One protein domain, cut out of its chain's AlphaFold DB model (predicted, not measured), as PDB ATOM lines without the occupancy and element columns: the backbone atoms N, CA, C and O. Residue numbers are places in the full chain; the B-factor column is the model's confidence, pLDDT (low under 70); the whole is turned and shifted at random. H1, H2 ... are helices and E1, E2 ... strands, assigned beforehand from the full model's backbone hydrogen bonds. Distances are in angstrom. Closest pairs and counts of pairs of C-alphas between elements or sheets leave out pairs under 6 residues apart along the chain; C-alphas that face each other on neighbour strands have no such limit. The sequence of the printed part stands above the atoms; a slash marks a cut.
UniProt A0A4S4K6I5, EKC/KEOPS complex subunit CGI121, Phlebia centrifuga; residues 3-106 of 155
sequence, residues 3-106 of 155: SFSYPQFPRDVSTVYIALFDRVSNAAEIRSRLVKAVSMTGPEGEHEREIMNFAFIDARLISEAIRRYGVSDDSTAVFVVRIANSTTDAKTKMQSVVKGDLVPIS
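What this domain is: This is residues 3 to 106 of the 155 residues of the protein "EKC/KEOPS complex subunit CGI121" of Phlebia centrifuga (UniProt A0A4S4K6I5). Look for a small, strongly twisted antiparallel sheet built round the long strands E2 and E4, with H3 packed slantwise over one face and a helical hairpin, H1 and H2, reaching away from the sheet. E3 runs beside E4, while the short strands E1 and E5 share the other side of E2, and a long loop, residues 59 to 77, joins E3 to E4. The printed part has 104 residues with three named helices and five named strands, in the order E1 E2 H1 H2 E3 E4 H3 E5; the class is mixed, helices and strands. The whole is compact, with a radius of gyration of the C-alphas of 13.9 A and spans of 40 by 37 by 27 A.

Where its parts are: Find C-alpha 3 at (163.521, 220.622, 204.359), where E1, residues 3 to 5, begins. E2 follows as residues 15 to 22, starting at (167.670, 221.577, 209.646) and running 23.4 A. Next come H1, residues 27 to 39, 18.6 A long, and H2, residues 43 to 51, 12.6 A long. E3 is residues 55 to 58, 10.1 A, and E4 is residues 78 to 84, 19.2 A. H3, residues 90 to 97, runs 11.2 A, and E5, residues 101 to 103, ends at C-alpha 103, (162.782, 215.967, 190.757).

How they stand to each other: Begin at E2, the strand with three neighbours in this branched sheet. The hairpin E1 and E2 is antiparallel, with N 4 and O 16 2.9 A apart, beside residues 15 to 17. E5 lies on the same side of E2, beside residues 20 to 22, antiparallel, with N 101 and O 22 at 2.8 A. On the other side E4 is antiparallel to E2, with N 17 and O 82 at 2.8 A. E3 and E4 form a hairpin, with N 79 and O 57 at 2.8 A. H3 is on the sheet at a height of 7.8 A, over E2 and only just not over E4, at 40 degrees to E2 on the local plane; its closest C-alpha pair to E4 is Val 80 and Met 94, 7.0 A. H1 only grazes the sheet with residues 27 to 34, and H2 is not on it. H1 and H2 touch, closest at the C-alphas of Ala 37 and Arg 49, 4.9 A, at a steep tilt of 42 degrees, opposite ways. In H1 and H2 every O i to N i+4 pair is within hydrogen-bond range; in H3, 3 of 4 are.

The domain as a whole: The farthest C-alphas, those of Gly 42 and Ser 106, are 40.9 A apart. The printed part has no cut, and the link E3 to E4 is long. Look for low confidence, pLDDT under 70, at residues 61 to 69 and 86 to 88.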
ATOM      1  N   SER A   3     162.796 220.257 203.145       89.69
ATOM      2  CA  SER A   3     163.521 220.622 204.359       89.69
ATOM      3  C   SER A   3     162.764 220.161 205.594       89.69
ATOM      4  O   SER A   3     161.573 220.444 205.722       89.69
ATOM      5  N   PHE A   4     163.472 219.526 206.521       89.38
ATOM      6  CA  PHE A   4     162.929 219.027 207.781       89.38
ATOM      7  C   PHE A   4     163.634 219.723 208.943       89.38
ATOM      8  O   PHE A   4     164.861 219.805 208.955       89.38
ATOM      9  N   SER A   5     162.860 220.239 209.900       88.81
ATOM     10  CA  SER A   5     163.377 220.894 211.105       88.81
ATOM     11  C   SER A   5     163.163 219.996 212.318       88.81
ATOM     12  O   SER A   5     162.050 219.525 212.558       88.81
ATOM     13  N   TYR A   6     164.229 219.774 213.077       87.88
ATOM     14  CA  TYR A   6     164.280 218.902 214.239       87.88
ATOM     15  C   TYR A   6     164.598 219.736 215.488       87.88
ATOM     16  O   TYR A   6     165.771 219.979 215.788       87.88
ATOM     17  N   PRO A   7     163.574 220.200 216.229       87.25
ATOM     18  CA  PRO A   7     163.748 221.142 217.337       87.25
ATOM     19  C   PRO A   7     164.523 220.567 218.530       87.25
ATOM     20  O   PRO A   7     164.991 221.324 219.374       87.25
ATOM     21  N   GLN A   8     164.659 219.242 218.611       90.19
ATOM     22  CA  GLN A   8     165.438 218.560 219.641       90.19
ATOM     23  C   GLN A   8     166.959 218.688 219.457       90.19
ATOM     24  O   GLN A   8     167.702 218.371 220.382       90.19
ATOM     25  N   PHE A   9     167.430 219.117 218.280       87.56
ATOM     26  CA  PHE A   9     168.852 219.323 218.014       87.56
ATOM     27  C   PHE A   9     169.247 220.801 218.153       87.56
ATOM     28  O   PHE A   9     168.406 221.689 217.979       87.56
ATOM     29  N   PRO A  10     170.532 221.088 218.437       87.56
ATOM     30  CA  PRO A  10     171.071 222.443 218.393       87.56
ATOM     31  C   PRO A  10     170.751 223.156 217.069       87.56
ATOM     32  O   PRO A  10     170.721 222.536 216.005       87.56
ATOM     33  N   ARG A  11     170.491 224.470 217.126       80.62
ATOM     34  CA  ARG A  11     169.983 225.266 215.983       80.62
ATOM     35  C   ARG A  11     170.911 225.282 214.766       80.62
ATOM     36  O   ARG A  11     170.474 225.548 213.650       80.62
ATOM     37  N   ASP A  12     172.194 225.051 214.988       80.62
ATOM     38  CA  ASP A  12     173.242 224.956 213.977       80.62
ATOM     39  C   ASP A  12     173.178 223.657 213.157       80.62
ATOM     40  O   ASP A  12     173.667 223.628 212.029       80.62
ATOM     41  N   VAL A  13     172.507 222.622 213.671       82.81
ATOM     42  CA  VAL A  13     172.343 221.307 213.024       82.81
ATOM     43  C   VAL A  13     170.893 220.807 213.032       82.81
ATOM     44  O   VAL A  13     170.630 219.628 212.810       82.81
ATOM     45  N   SER A  14     169.926 221.696 213.272       87.38
ATOM     46  CA  SER A  14     168.514 221.325 213.408       87.38
ATOM     47  C   SER A  14     167.778 221.171 212.078       87.38
ATOM     48  O   SER A  14     166.659 220.670 212.081       87.38
ATOM     49  N   THR A  15     168.351 221.608 210.950       89.62
ATOM     50  CA  THR A  15     167.670 221.577 209.646       89.62
ATOM     51  C   THR A  15     168.371 220.635 208.674       89.62
ATOM     52  O   THR A  15     169.569 220.751 208.409       89.62
ATOM     53  N   VAL A  16     167.598 219.716 208.101       91.00
ATOM     54  CA  VAL A  16     168.053 218.769 207.080       91.00
ATOM     55  C   VAL A  16     167.431 219.144 205.745       91.00
ATOM     56  O   VAL A  16     166.209 219.213 205.623       91.00
ATOM     57  N   TYR A  17     168.272 219.359 204.739       90.88
ATOM     58  CA  TYR A  17     167.877 219.605 203.357       90.88
ATOM     59  C   TYR A  17     168.084 218.341 202.533       90.88
ATOM     60  O   TYR A  17     169.174 217.769 202.556       90.88
ATOM     61  N   ILE A  18     167.057 217.934 201.789       91.62
ATOM     62  CA  ILE A  18     167.076 216.722 200.966       91.62
ATOM     63  C   ILE A  18     166.645 217.066 199.538       91.62
ATOM     64  O   ILE A  18     165.613 217.708 199.312       91.62
ATOM     65  N   ALA A  19     167.426 216.629 198.555       92.06
ATOM     66  CA  ALA A  19     167.107 216.755 197.138       92.06
ATOM     67  C   ALA A  19     167.279 215.414 196.421       92.06
ATOM     68  O   ALA A  19     168.269 214.722 196.644       92.06
ATOM     69  N   LEU A  20     166.327 215.075 195.550       92.19
ATOM     70  CA  LEU A  20     166.409 213.929 194.650       92.19
ATOM     71  C   LEU A  20     166.771 214.430 193.251       92.19
ATOM     72  O   LEU A  20     166.067 215.272 192.692       92.19
ATOM     73  N   PHE A  21     167.871 213.920 192.708       93.25
ATOM     74  CA  PHE A  21     168.272 214.151 191.328       93.25
ATOM     75  C   PHE A  21     168.089 212.871 190.522       93.25
ATOM     76  O   PHE A  21     168.548 211.810 190.942       93.25
ATOM     77  N   ASP A  22     167.447 212.986 189.365       92.38
ATOM     78  CA  ASP A  22     167.338 211.931 188.357       92.38
ATOM     79  C   ASP A  22     168.194 212.283 187.128       92.38
ATOM     80  O   ASP A  22     168.627 213.427 186.964       92.38
ATOM     81  N   ARG A  23     168.468 211.296 186.266       92.25
ATOM     82  CA  ARG A  23     169.303 211.436 185.058       92.25
ATOM     83  C   ARG A  23     170.667 212.070 185.354       92.25
ATOM     84  O   ARG A  23     171.184 212.878 184.582       92.25
ATOM     85  N   VAL A  24     171.255 211.703 186.490       94.00
ATOM     86  CA  VAL A  24     172.588 212.149 186.893       94.00
ATOM     87  C   VAL A  24     173.620 211.614 185.904       94.00
ATOM     88  O   VAL A  24     173.679 210.419 185.632       94.00
ATOM     89  N   SER A  25     174.440 212.519 185.374       95.44
ATOM     90  CA  SER A  25     175.443 212.222 184.339       95.44
ATOM     91  C   SER A  25     176.886 212.310 184.840       95.44
ATOM     92  O   SER A  25     177.815 211.936 184.129       95.44
ATOM     93  N   ASN A  26     177.092 212.799 186.067       96.12
ATOM     94  CA  ASN A  26     178.414 213.061 186.632       96.12
ATOM     95  C   ASN A  26     178.681 212.326 187.952       96.12
ATOM     96  O   ASN A  26     179.477 212.788 188.765       96.12
ATOM     97  N   ALA A  27     178.049 211.175 188.176       91.88
ATOM     98  CA  ALA A  27     178.216 210.404 189.408       91.88
ATOM     99  C   ALA A  27     179.677 209.984 189.672       91.88
ATOM    100  O   ALA A  27     180.177 210.165 190.784       91.88
ATOM    101  N   ALA A  28     180.402 209.545 188.637       91.50
ATOM    102  CA  ALA A  28     181.837 209.253 188.722       91.50
ATOM    103  C   ALA A  28     182.676 210.487 189.117       91.50
ATOM    104  O   ALA A  28     183.604 210.390 189.921       91.50
ATOM    105  N   GLU A  29     182.324 211.668 188.594       93.69
ATOM    106  CA  GLU A  29     182.970 212.937 188.953       93.69
ATOM    107  C   GLU A  29     182.720 213.269 190.430       93.69
ATOM    108  O   GLU A  29     183.666 213.571 191.156       93.69
ATOM    109  N   ILE A  30     181.471 213.147 190.902       91.75
ATOM    110  CA  ILE A  30     181.096 213.365 192.309       91.75
ATOM    111  C   ILE A  30     181.912 212.443 193.219       91.75
ATOM    112  O   ILE A  30     182.538 212.910 194.174       91.75
ATOM    113  N   ARG A  31     181.967 211.143 192.905       89.06
ATOM    114  CA  ARG A  31     182.750 210.169 193.673       89.06
ATOM    115  C   ARG A  31     184.239 210.514 193.686       89.06
ATOM    116  O   ARG A  31     184.855 210.515 194.752       89.06
ATOM    117  N   SER A  32     184.816 210.856 192.534       90.69
ATOM    118  CA  SER A  32     186.220 211.272 192.441       90.69
ATOM    119  C   SER A  32     186.507 212.517 193.284       90.69
ATOM    120  O   SER A  32     187.552 212.589 193.934       90.69
ATOM    121  N   ARG A  33     185.596 213.495 193.294       92.31
ATOM    122  CA  ARG A  33     185.734 214.727 194.081       92.31
ATOM    123  C   ARG A  33     185.633 214.473 195.581       92.31
ATOM    124  O   ARG A  33     186.432 215.030 196.325       92.31
ATOM    125  N   LEU A  34     184.751 213.575 196.025       88.38
ATOM    126  CA  LEU A  34     184.682 213.143 197.428       88.38
ATOM    127  C   LEU A  34     186.006 212.528 197.900       88.38
ATOM    128  O   LEU A  34     186.532 212.909 198.943       88.38
ATOM    129  N   VAL A  35     186.586 211.618 197.107       88.12
ATOM    130  CA  VAL A  35     187.888 211.001 197.425       88.12
ATOM    131  C   VAL A  35     188.993 212.060 197.479       88.12
ATOM    132  O   VAL A  35     189.810 212.061 198.403       88.12
ATOM    133  N   LYS A  36     188.992 212.998 196.525       88.25
ATOM    134  CA  LYS A  36     189.944 214.113 196.470       88.25
ATOM    135  C   LYS A  36     189.832 215.029 197.698       88.25
ATOM    136  O   LYS A  36     190.854 215.330 198.307       88.25
ATOM    137  N   ALA A  37     188.618 215.402 198.104       87.38
ATOM    138  CA  ALA A  37     188.357 216.265 199.260       87.38
ATOM    139  C   ALA A  37     188.908 215.680 200.575       87.38
ATOM    140  O   ALA A  37     189.455 216.397 201.415       87.38
ATOM    141  N   VAL A  38     188.800 214.359 200.749       85.50
ATOM    142  CA  VAL A  38     189.312 213.664 201.941       85.50
ATOM    143  C   VAL A  38     190.835 213.490 201.896       85.50
ATOM    144  O   VAL A  38     191.480 213.486 202.939       85.50
ATOM    145  N   SER A  39     191.422 213.376 200.703       88.88
ATOM    146  CA  SER A  39     192.852 213.073 200.538       88.88
ATOM    147  C   SER A  39     193.755 214.314 200.507       88.88
ATOM    148  O   SER A  39     194.952 214.204 200.758       88.88
ATOM    149  N   MET A  40     193.216 215.493 200.178       87.88
ATOM    150  CA  MET A  40     193.990 216.734 200.065       87.88
ATOM    151  C   MET A  40     194.136 217.471 201.404       87.88
ATOM    152  O   MET A  40     193.175 217.661 202.154       87.88
ATOM    153  N   THR A  41     195.347 217.954 201.675       89.44
ATOM    154  CA  THR A  41     195.675 218.817 202.822       89.44
ATOM    155  C   THR A  41     195.853 220.270 202.387       89.44
ATOM    156  O   THR A  41     196.159 220.528 201.227       89.44
ATOM    157  N   GLY A  42     195.730 221.211 203.324       91.06
ATOM    158  CA  GLY A  42     195.916 222.641 203.062       91.06
ATOM    159  C   GLY A  42     194.644 223.368 202.600       91.06
ATOM    160  O   GLY A  42     193.570 222.756 202.557       91.06
ATOM    161  N   PRO A  43     194.755 224.667 202.268       90.38
ATOM    162  CA  PRO A  43     193.607 225.533 201.989       90.38
ATOM    163  C   PRO A  43     192.734 225.061 200.820       90.38
ATOM    164  O   PRO A  43     191.509 225.136 200.907       90.38
ATOM    165  N   GLU A  44     193.321 224.512 199.746       87.62
ATOM    166  CA  GLU A  44     192.516 223.985 198.634       87.62
ATOM    167  C   GLU A  44     191.710 222.744 199.043       87.62
ATOM    168  O   GLU A  44     190.585 222.550 198.584       87.62
ATOM    169  N   GLY A  45     192.265 221.912 199.931       87.69
ATOM    170  CA  GLY A  45     191.574 220.744 200.474       87.69
ATOM    171  C   GLY A  45     190.405 221.126 201.383       87.69
ATOM    172  O   GLY A  45     189.349 220.501 201.315       87.69
ATOM    173  N   GLU A  46     190.559 222.165 202.206       87.88
ATOM    174  CA  GLU A  46     189.466 222.700 203.032       87.88
ATOM    175  C   GLU A  46     188.327 223.254 202.178       87.88
ATOM    176  O   GLU A  46     187.165 222.936 202.434       87.88
ATOM    177  N   HIS A  47     188.660 223.994 201.121       88.69
ATOM    178  CA  HIS A  47     187.667 224.526 200.197       88.69
ATOM    179  C   HIS A  47     186.896 223.415 199.468       88.69
ATOM    180  O   HIS A  47     185.665 223.447 199.403       88.69
ATOM    181  N   GLU A  48     187.590 222.386 198.970       89.44
ATOM    182  CA  GLU A  48     186.927 221.251 198.317       89.44
ATOM    183  C   GLU A  48     186.052 220.466 199.309       89.44
ATOM    184  O   GLU A  48     184.944 220.062 198.956       89.44
ATOM    185  N   ARG A  49     186.494 220.290 200.565       87.25
ATOM    186  CA  ARG A  49     185.675 219.682 201.630       87.25
ATOM    187  C   ARG A  49     184.417 220.486 201.919       87.25
ATOM    188  O   ARG A  49     183.368 219.883 202.118       87.25
ATOM    189  N   GLU A  50     184.501 221.812 201.931       88.50
ATOM    190  CA  GLU A  50     183.339 222.674 202.135       88.50
ATOM    191  C   GLU A  50     182.332 222.540 200.985       88.50
ATOM    192  O   GLU A  50     181.135 222.377 201.228       88.50
ATOM    193  N   ILE A  51     182.812 222.539 199.735       87.56
ATOM    194  CA  ILE A  51     181.965 222.345 198.549       87.56
ATOM    195  C   ILE A  51     181.326 220.957 198.548       87.56
ATOM    196  O   ILE A  51     180.164 220.816 198.179       87.56
ATOM    197  N   MET A  52     182.067 219.931 198.958       89.88
ATOM    198  CA  MET A  52     181.610 218.543 198.953       89.88
ATOM    199  C   MET A  52     180.947 218.116 200.270       89.88
ATOM    200  O   MET A  52     180.713 216.924 200.460       89.88
ATOM    201  N   ASN A  53     180.615 219.059 201.162       88.00
ATOM    202  CA  ASN A  53     179.982 218.790 202.456       88.00
ATOM    203  C   ASN A  53     178.491 218.426 202.309       88.00
ATOM    204  O   ASN A  53     177.583 219.162 202.709       88.00
ATOM    205  N   PHE A  54     178.263 217.271 201.695       89.12
ATOM    206  CA  PHE A  54     176.979 216.655 201.421       89.12
ATOM    207  C   PHE A  54     177.105 215.144 201.609       89.12
ATOM    208  O   PHE A  54     178.142 214.553 201.302       89.12
ATOM    209  N   ALA A  55     176.024 214.498 202.034       87.06
ATOM    210  CA  ALA A  55     175.899 213.056 201.874       87.06
ATOM    211  C   ALA A  55     175.231 212.758 200.525       87.06
ATOM    212  O   ALA A  55     174.140 213.258 200.245       87.06
ATOM    213  N   PHE A  56     175.894 211.943 199.702       86.38
ATOM    214  CA  PHE A  56     175.381 211.459 198.419       86.38
ATOM    215  C   PHE A  56     174.971 209.996 198.558       86.38
ATOM    216  O   PHE A  56     175.801 209.150 198.899       86.38
ATOM    217  N   ILE A  57     173.700 209.710 198.294       83.62
ATOM    218  CA  ILE A  57     173.095 208.387 198.456       83.62
ATOM    219  C   ILE A  57     172.506 207.960 197.103       83.62
ATOM    220  O   ILE A  57     171.702 208.694 196.539       83.62
ATOM    221  N   ASP A  58     172.874 206.797 196.567       82.00
ATOM    222  CA  ASP A  58     172.236 206.208 195.385       82.00
ATOM    223  C   ASP A  58     170.762 205.928 195.703       82.00
ATOM    224  O   ASP A  58     170.430 205.102 196.558       82.00
ATOM    225  N   ALA A  59     169.865 206.639 195.019       70.81
ATOM    226  CA  ALA A  59     168.436 206.599 195.311       70.81
ATOM    227  C   ALA A  59     167.790 205.245 194.968       70.81
ATOM    228  O   ALA A  59     166.690 204.950 195.433       70.81
ATOM    229  N   ARG A  60     168.467 204.402 194.178       70.94
ATOM    230  CA  ARG A  60     167.958 203.086 193.770       70.94
ATOM    231  C   ARG A  60     168.103 202.047 194.879       70.94
ATOM    232  O   ARG A  60     167.380 201.050 194.867       70.94
ATOM    233  N   LEU A  61     169.022 202.258 195.827       63.69
ATOM    234  CA  LEU A  61     169.411 201.275 196.835       63.69
ATOM    235  C   LEU A  61     169.161 201.824 198.244       63.69
ATOM    236  O   LEU A  61     169.974 202.563 198.775       63.69
ATOM    237  N   ILE A  62     168.064 201.416 198.893       57.38
ATOM    238  CA  ILE A  62     167.753 201.793 200.288       57.38
ATOM    239  C   ILE A  62     167.642 200.520 201.187       57.38
ATOM    240  O   ILE A  62     166.579 200.158 201.668       57.38
ATOM    241  N   SER A  63     168.735 199.745 201.361       51.47
ATOM    242  CA  SER A  63     169.167 198.918 202.554       51.47
ATOM    243  C   SER A  63     170.720 198.617 202.633       51.47
ATOM    244  O   SER A  63     171.279 198.130 201.654       51.47
ATOM    245  N   GLU A  64     171.379 198.871 203.802       52.28
ATOM    246  CA  GLU A  64     172.823 198.755 204.247       52.28
ATOM    247  C   GLU A  64     173.871 199.909 204.027       52.28
ATOM    248  O   GLU A  64     174.211 200.284 202.911       52.28
ATOM    249  N   ALA A  65     174.529 200.366 205.117       56.50
ATOM    250  CA  ALA A  65     174.650 201.782 205.538       56.50
ATOM    251  C   ALA A  65     175.597 202.782 204.827       56.50
ATOM    252  O   ALA A  65     175.311 203.966 204.905       56.50
ATOM    253  N   ILE A  66     176.685 202.422 204.143       49.78
ATOM    254  CA  ILE A  66     177.510 203.419 203.398       49.78
ATOM    255  C   ILE A  66     178.152 202.755 202.179       49.78
ATOM    256  O   ILE A  66     178.093 203.272 201.068       49.78
ATOM    257  N   ARG A  67     178.691 201.542 202.359       50.69
ATOM    258  CA  ARG A  67     179.346 200.771 201.289       50.69
ATOM    259  C   ARG A  67     178.400 200.351 200.156       50.69
ATOM    260  O   ARG A  67     178.881 200.061 199.067       50.69
ATOM    261  N   ARG A  68     177.087 200.278 200.403       58.22
ATOM    262  CA  ARG A  68     176.088 199.898 199.385       58.22
ATOM    263  C   ARG A  68     175.276 201.076 198.847       58.22
ATOM    264  O   ARG A  68     174.527 200.885 197.901       58.22
ATOM    265  N   TYR A  69     175.421 202.251 199.452       66.06
ATOM    266  CA  TYR A  69     174.568 203.411 199.200       66.06
ATOM    267  C   TYR A  69     175.293 204.641 198.740       66.06
ATOM    268  O   TYR A  69     174.655 205.532 198.205       66.06
ATOM    269  N   GLY A  70     176.590 204.744 199.017       73.88
ATOM    270  CA  GLY A  70     177.366 205.830 198.456       73.88
ATOM    271  C   GLY A  70     177.210 205.823 196.939       73.88
ATOM    272  O   GLY A  70     177.091 204.760 196.328       73.88
ATOM    273  N   VAL A  71     177.207 207.016 196.357       84.31
ATOM    274  CA  VAL A  71     177.226 207.192 194.905       84.31
ATOM    275  C   VAL A  71     178.324 206.321 194.273       84.31
ATOM    276  O   VAL A  71     179.482 206.348 194.702       84.31
ATOM    277  N   SER A  72     177.953 205.520 193.279       85.69
ATOM    278  CA  SER A  72     178.871 204.758 192.432       85.69
ATOM    279  C   SER A  72     179.068 205.476 191.098       85.69
ATOM    280  O   SER A  72     178.355 206.422 190.771       85.69
ATOM    281  N   ASP A  73     180.052 205.040 190.308       87.50
ATOM    282  CA  ASP A  73     180.356 205.683 189.021       87.50
ATOM    283  C   ASP A  73     179.186 205.581 188.020       87.50
ATOM    284  O   ASP A  73     179.067 206.410 187.121       87.50
ATOM    285  N   ASP A  74     178.306 204.594 188.209       87.94
ATOM    286  CA  ASP A  74     177.124 204.284 187.401       87.94
ATOM    287  C   ASP A  74     175.791 204.721 188.047       87.94
ATOM    288  O   ASP A  74     174.717 204.343 187.566       87.94
ATOM    289  N   SER A  75     175.815 205.494 189.140       88.88
ATOM    290  CA  SER A  75     174.583 206.030 189.731       88.88
ATOM    291  C   SER A  75     173.901 207.013 188.774       88.88
ATOM    292  O   SER A  75     174.458 208.049 188.424       88.88
ATOM    293  N   THR A  76     172.656 206.721 188.395       91.00
ATOM    294  CA  THR A  76     171.837 207.593 187.533       91.00
ATOM    295  C   THR A  76     170.828 208.430 188.316       91.00
ATOM    296  O   THR A  76     170.250 209.361 187.763       91.00
ATOM    297  N   ALA A  77     170.613 208.115 189.594       90.56
ATOM    298  CA  ALA A  77     169.747 208.865 190.492       90.56
ATOM    299  C   ALA A  77     170.370 208.948 191.890       90.56
ATOM    300  O   ALA A  77     170.856 207.947 192.422       90.56
ATOM    301  N   VAL A  78     170.374 210.143 192.479       90.25
ATOM    302  CA  VAL A  78     171.109 210.430 193.718       90.25
ATOM    303  C   VAL A  78     170.276 211.309 194.648       90.25
ATOM    304  O   VAL A  78     169.760 212.354 194.253       90.25
ATOM    305  N   PHE A  79     170.189 210.903 195.911       89.50
ATOM    306  CA  PHE A  79     169.818 211.762 197.023       89.50
ATOM    307  C   PHE A  79     171.024 212.579 197.473       89.50
ATOM    308  O   PHE A  79     172.085 212.033 197.774       89.50
ATOM    309  N   VAL A  80     170.833 213.889 197.570       90.88
ATOM    310  CA  VAL A  80     171.806 214.819 198.140       90.88
ATOM    311  C   VAL A  80     171.238 215.349 199.444       90.88
ATOM    312  O   VAL A  80     170.166 215.961 199.457       90.88
ATOM    313  N   VAL A  81     171.950 215.103 200.539       90.00
ATOM    314  CA  VAL A  81     171.539 215.499 201.886       90.00
ATOM    315  C   VAL A  81     172.557 216.469 202.469       90.00
ATOM    316  O   VAL A  81     173.762 216.224 202.412       90.00
ATOM    317  N   ARG A  82     172.073 217.563 203.059       88.19
ATOM    318  CA  ARG A  82     172.893 218.506 203.827       88.19
ATOM    319  C   ARG A  82     172.237 218.801 205.163       88.19
ATOM    320  O   ARG A  82     171.071 219.189 205.195       88.19
ATOM    321  N   ILE A  83     172.999 218.670 206.242       86.12
ATOM    322  CA  ILE A  83     172.616 219.169 207.563       86.12
ATOM    323  C   ILE A  83     173.282 220.530 207.724       86.12
ATOM    324  O   ILE A  83     174.498 220.645 207.569       86.12
ATOM    325  N   ALA A  84     172.490 221.570 207.952       78.62
ATOM    326  CA  ALA A  84     172.999 222.923 208.123       78.62
ATOM    327  C   ALA A  84     172.016 223.761 208.942       78.62
ATOM    328  O   ALA A  84     170.853 223.394 209.123       78.62
ATOM    329  N   ASN A  85     172.460 224.942 209.367       74.62
ATOM    330  CA  ASN A  85     171.539 225.991 209.778       74.62
ATOM    331  C   ASN A  85     170.645 226.411 208.591       74.62
ATOM    332  O   ASN A  85     170.851 225.988 207.452       74.62
ATOM    333  N   SER A  86     169.628 227.233 208.858       65.19
ATOM    334  CA  SER A  86     168.762 227.820 207.827       65.19
ATOM    335  C   SER A  86     169.595 228.449 206.696       65.19
ATOM    336  O   SER A  86     170.022 229.597 206.807       65.19
ATOM    337  N   THR A  87     169.807 227.721 205.600       62.91
ATOM    338  CA  THR A  87     170.549 228.196 204.435       62.91
ATOM    339  C   THR A  87     169.592 228.362 203.266       62.91
ATOM    340  O   THR A  87     168.977 227.414 202.780       62.91
ATOM    341  N   THR A  88     169.467 229.597 202.790       67.56
ATOM    342  CA  THR A  88     168.734 229.918 201.558       67.56
ATOM    343  C   THR A  88     169.463 229.409 200.308       67.56
ATOM    344  O   THR A  88     168.855 229.311 199.245       67.56
ATOM    345  N   ASP A  89     170.744 229.038 200.430       84.19
ATOM    346  CA  ASP A  89     171.621 228.646 199.323       84.19
ATOM    347  C   ASP A  89     171.766 227.127 199.110       84.19
ATOM    348  O   ASP A  89     172.403 226.715 198.137       84.19
ATOM    349  N   ALA A  90     171.172 226.287 199.973       85.06
ATOM    350  CA  ALA A  90     171.346 224.831 199.922       85.06
ATOM    351  C   ALA A  90     171.018 224.258 198.540       85.06
ATOM    352  O   ALA A  90     171.806 223.497 197.983       85.06
ATOM    353  N   LYS A  91     169.894 224.689 197.956       88.38
ATOM    354  CA  LYS A  91     169.468 224.269 196.617       88.38
ATOM    355  C   LYS A  91     170.521 224.605 195.559       88.38
ATOM    356  O   LYS A  91     170.912 223.732 194.791       88.38
ATOM    357  N   THR A  92     170.999 225.848 195.546       90.38
ATOM    358  CA  THR A  92     171.989 226.329 194.575       90.38
ATOM    359  C   THR A  92     173.303 225.563 194.697       90.38
ATOM    360  O   THR A  92     173.866 225.154 193.685       90.38
ATOM    361  N   LYS A  93     173.765 225.298 195.926       90.25
ATOM    362  CA  LYS A  93     174.985 224.515 196.171       90.25
ATOM    363  C   LYS A  93     174.839 223.045 195.767       90.25
ATOM    364  O   LYS A  93     175.774 222.466 195.235       90.25
ATOM    365  N   MET A  94     173.669 222.437 195.966       91.81
ATOM    366  CA  MET A  94     173.417 221.077 195.470       91.81
ATOM    367  C   MET A  94     173.463 221.030 193.935       91.81
ATOM    368  O   MET A  94     174.082 220.141 193.357       91.81
ATOM    369  N   GLN A  95     172.856 222.019 193.270       93.00
ATOM    370  CA  GLN A  95     172.818 222.110 191.807       93.00
ATOM    371  C   GLN A  95     174.173 222.450 191.172       93.00
ATOM    372  O   GLN A  95     174.392 222.113 190.013       93.00
ATOM    373  N   SER A  96     175.099 223.087 191.899       93.44
ATOM    374  CA  SER A  96     176.454 223.332 191.386       93.44
ATOM    375  C   SER A  96     177.338 222.081 191.392       93.44
ATOM    376  O   SER A  96     178.348 222.046 190.688       93.44
ATOM    377  N   VAL A  97     176.971 221.051 192.164       93.81
ATOM    378  CA  VAL A  97     177.722 219.791 192.265       93.81
ATOM    379  C   VAL A  97     177.113 218.691 191.391       93.81
ATOM    380  O   VAL A  97     177.851 217.930 190.760       93.81
ATOM    381  N   VAL A  98     175.781 218.600 191.320       95.06
ATOM    382  CA  VAL A  98     175.087 217.511 190.612       95.06
ATOM    383  C   VAL A  98     174.603 217.946 189.229       95.06
ATOM    384  O   VAL A  98     173.762 218.832 189.107       95.06
ATOM    385  N   LYS A  99     175.087 217.266 188.180       95.69
ATOM    386  CA  LYS A  99     174.630 217.432 186.790       95.69
ATOM    387  C   LYS A  99     173.517 216.423 186.498       95.69
ATOM    388  O   LYS A  99     173.773 215.327 185.991       95.69
ATOM    389  N   GLY A 100     172.293 216.799 186.850       94.31
ATOM    390  CA  GLY A 100     171.072 216.021 186.639       94.31
ATOM    391  C   GLY A 100     169.828 216.863 186.909       94.31
ATOM    392  O   GLY A 100     169.924 218.044 187.256       94.31
ATOM    393  N   ASP A 101     168.662 216.246 186.784       94.50
ATOM    394  CA  ASP A 101     167.383 216.925 186.932       94.50
ATOM    395  C   ASP A 101     166.874 216.822 188.366       94.50
ATOM    396  O   ASP A 101     166.692 215.731 188.904       94.50
ATOM    397  N   LEU A 102     166.619 217.973 188.989       93.94
ATOM    398  CA  LEU A 102     166.001 218.028 190.310       93.94
ATOM    399  C   LEU A 102     164.523 217.635 190.191       93.94
ATOM    400  O   LEU A 102     163.734 218.382 189.608       93.94
ATOM    401  N   VAL A 103     164.145 216.512 190.798       93.75
ATOM    402  CA  VAL A 103     162.782 215.967 190.757       93.75
ATOM    403  C   VAL A 103     162.137 215.947 192.154       93.75
ATOM    404  O   VAL A 103     162.839 216.030 193.172       93.75
ATOM    405  N   PRO A 104     160.793 215.903 192.254       92.31
ATOM    406  CA  PRO A 104     160.090 215.689 193.521       92.31
ATOM    407  C   PRO A 104     160.458 214.351 194.176       92.31
ATOM    408  O   PRO A 104     160.644 213.354 193.484       92.31
ATOM    409  N   ILE A 105     160.484 214.281 195.514       87.00
ATOM    410  CA  ILE A 105     160.781 213.020 196.225       87.00
ATOM    411  C   ILE A 105     159.705 211.955 195.952       87.00
ATOM    412  O   ILE A 105     159.997 210.762 195.969       87.00
ATOM    413  N   SER A 106     158.480 212.363 195.608       87.00
ATOM    414  CA  SER A 106     157.408 211.453 195.182       87.00
ATOM    415  C   SER A 106     157.753 210.595 193.958       87.00
ATOM    416  O   SER A 106     157.127 209.552 193.760       87.00
TER     417      SER A 106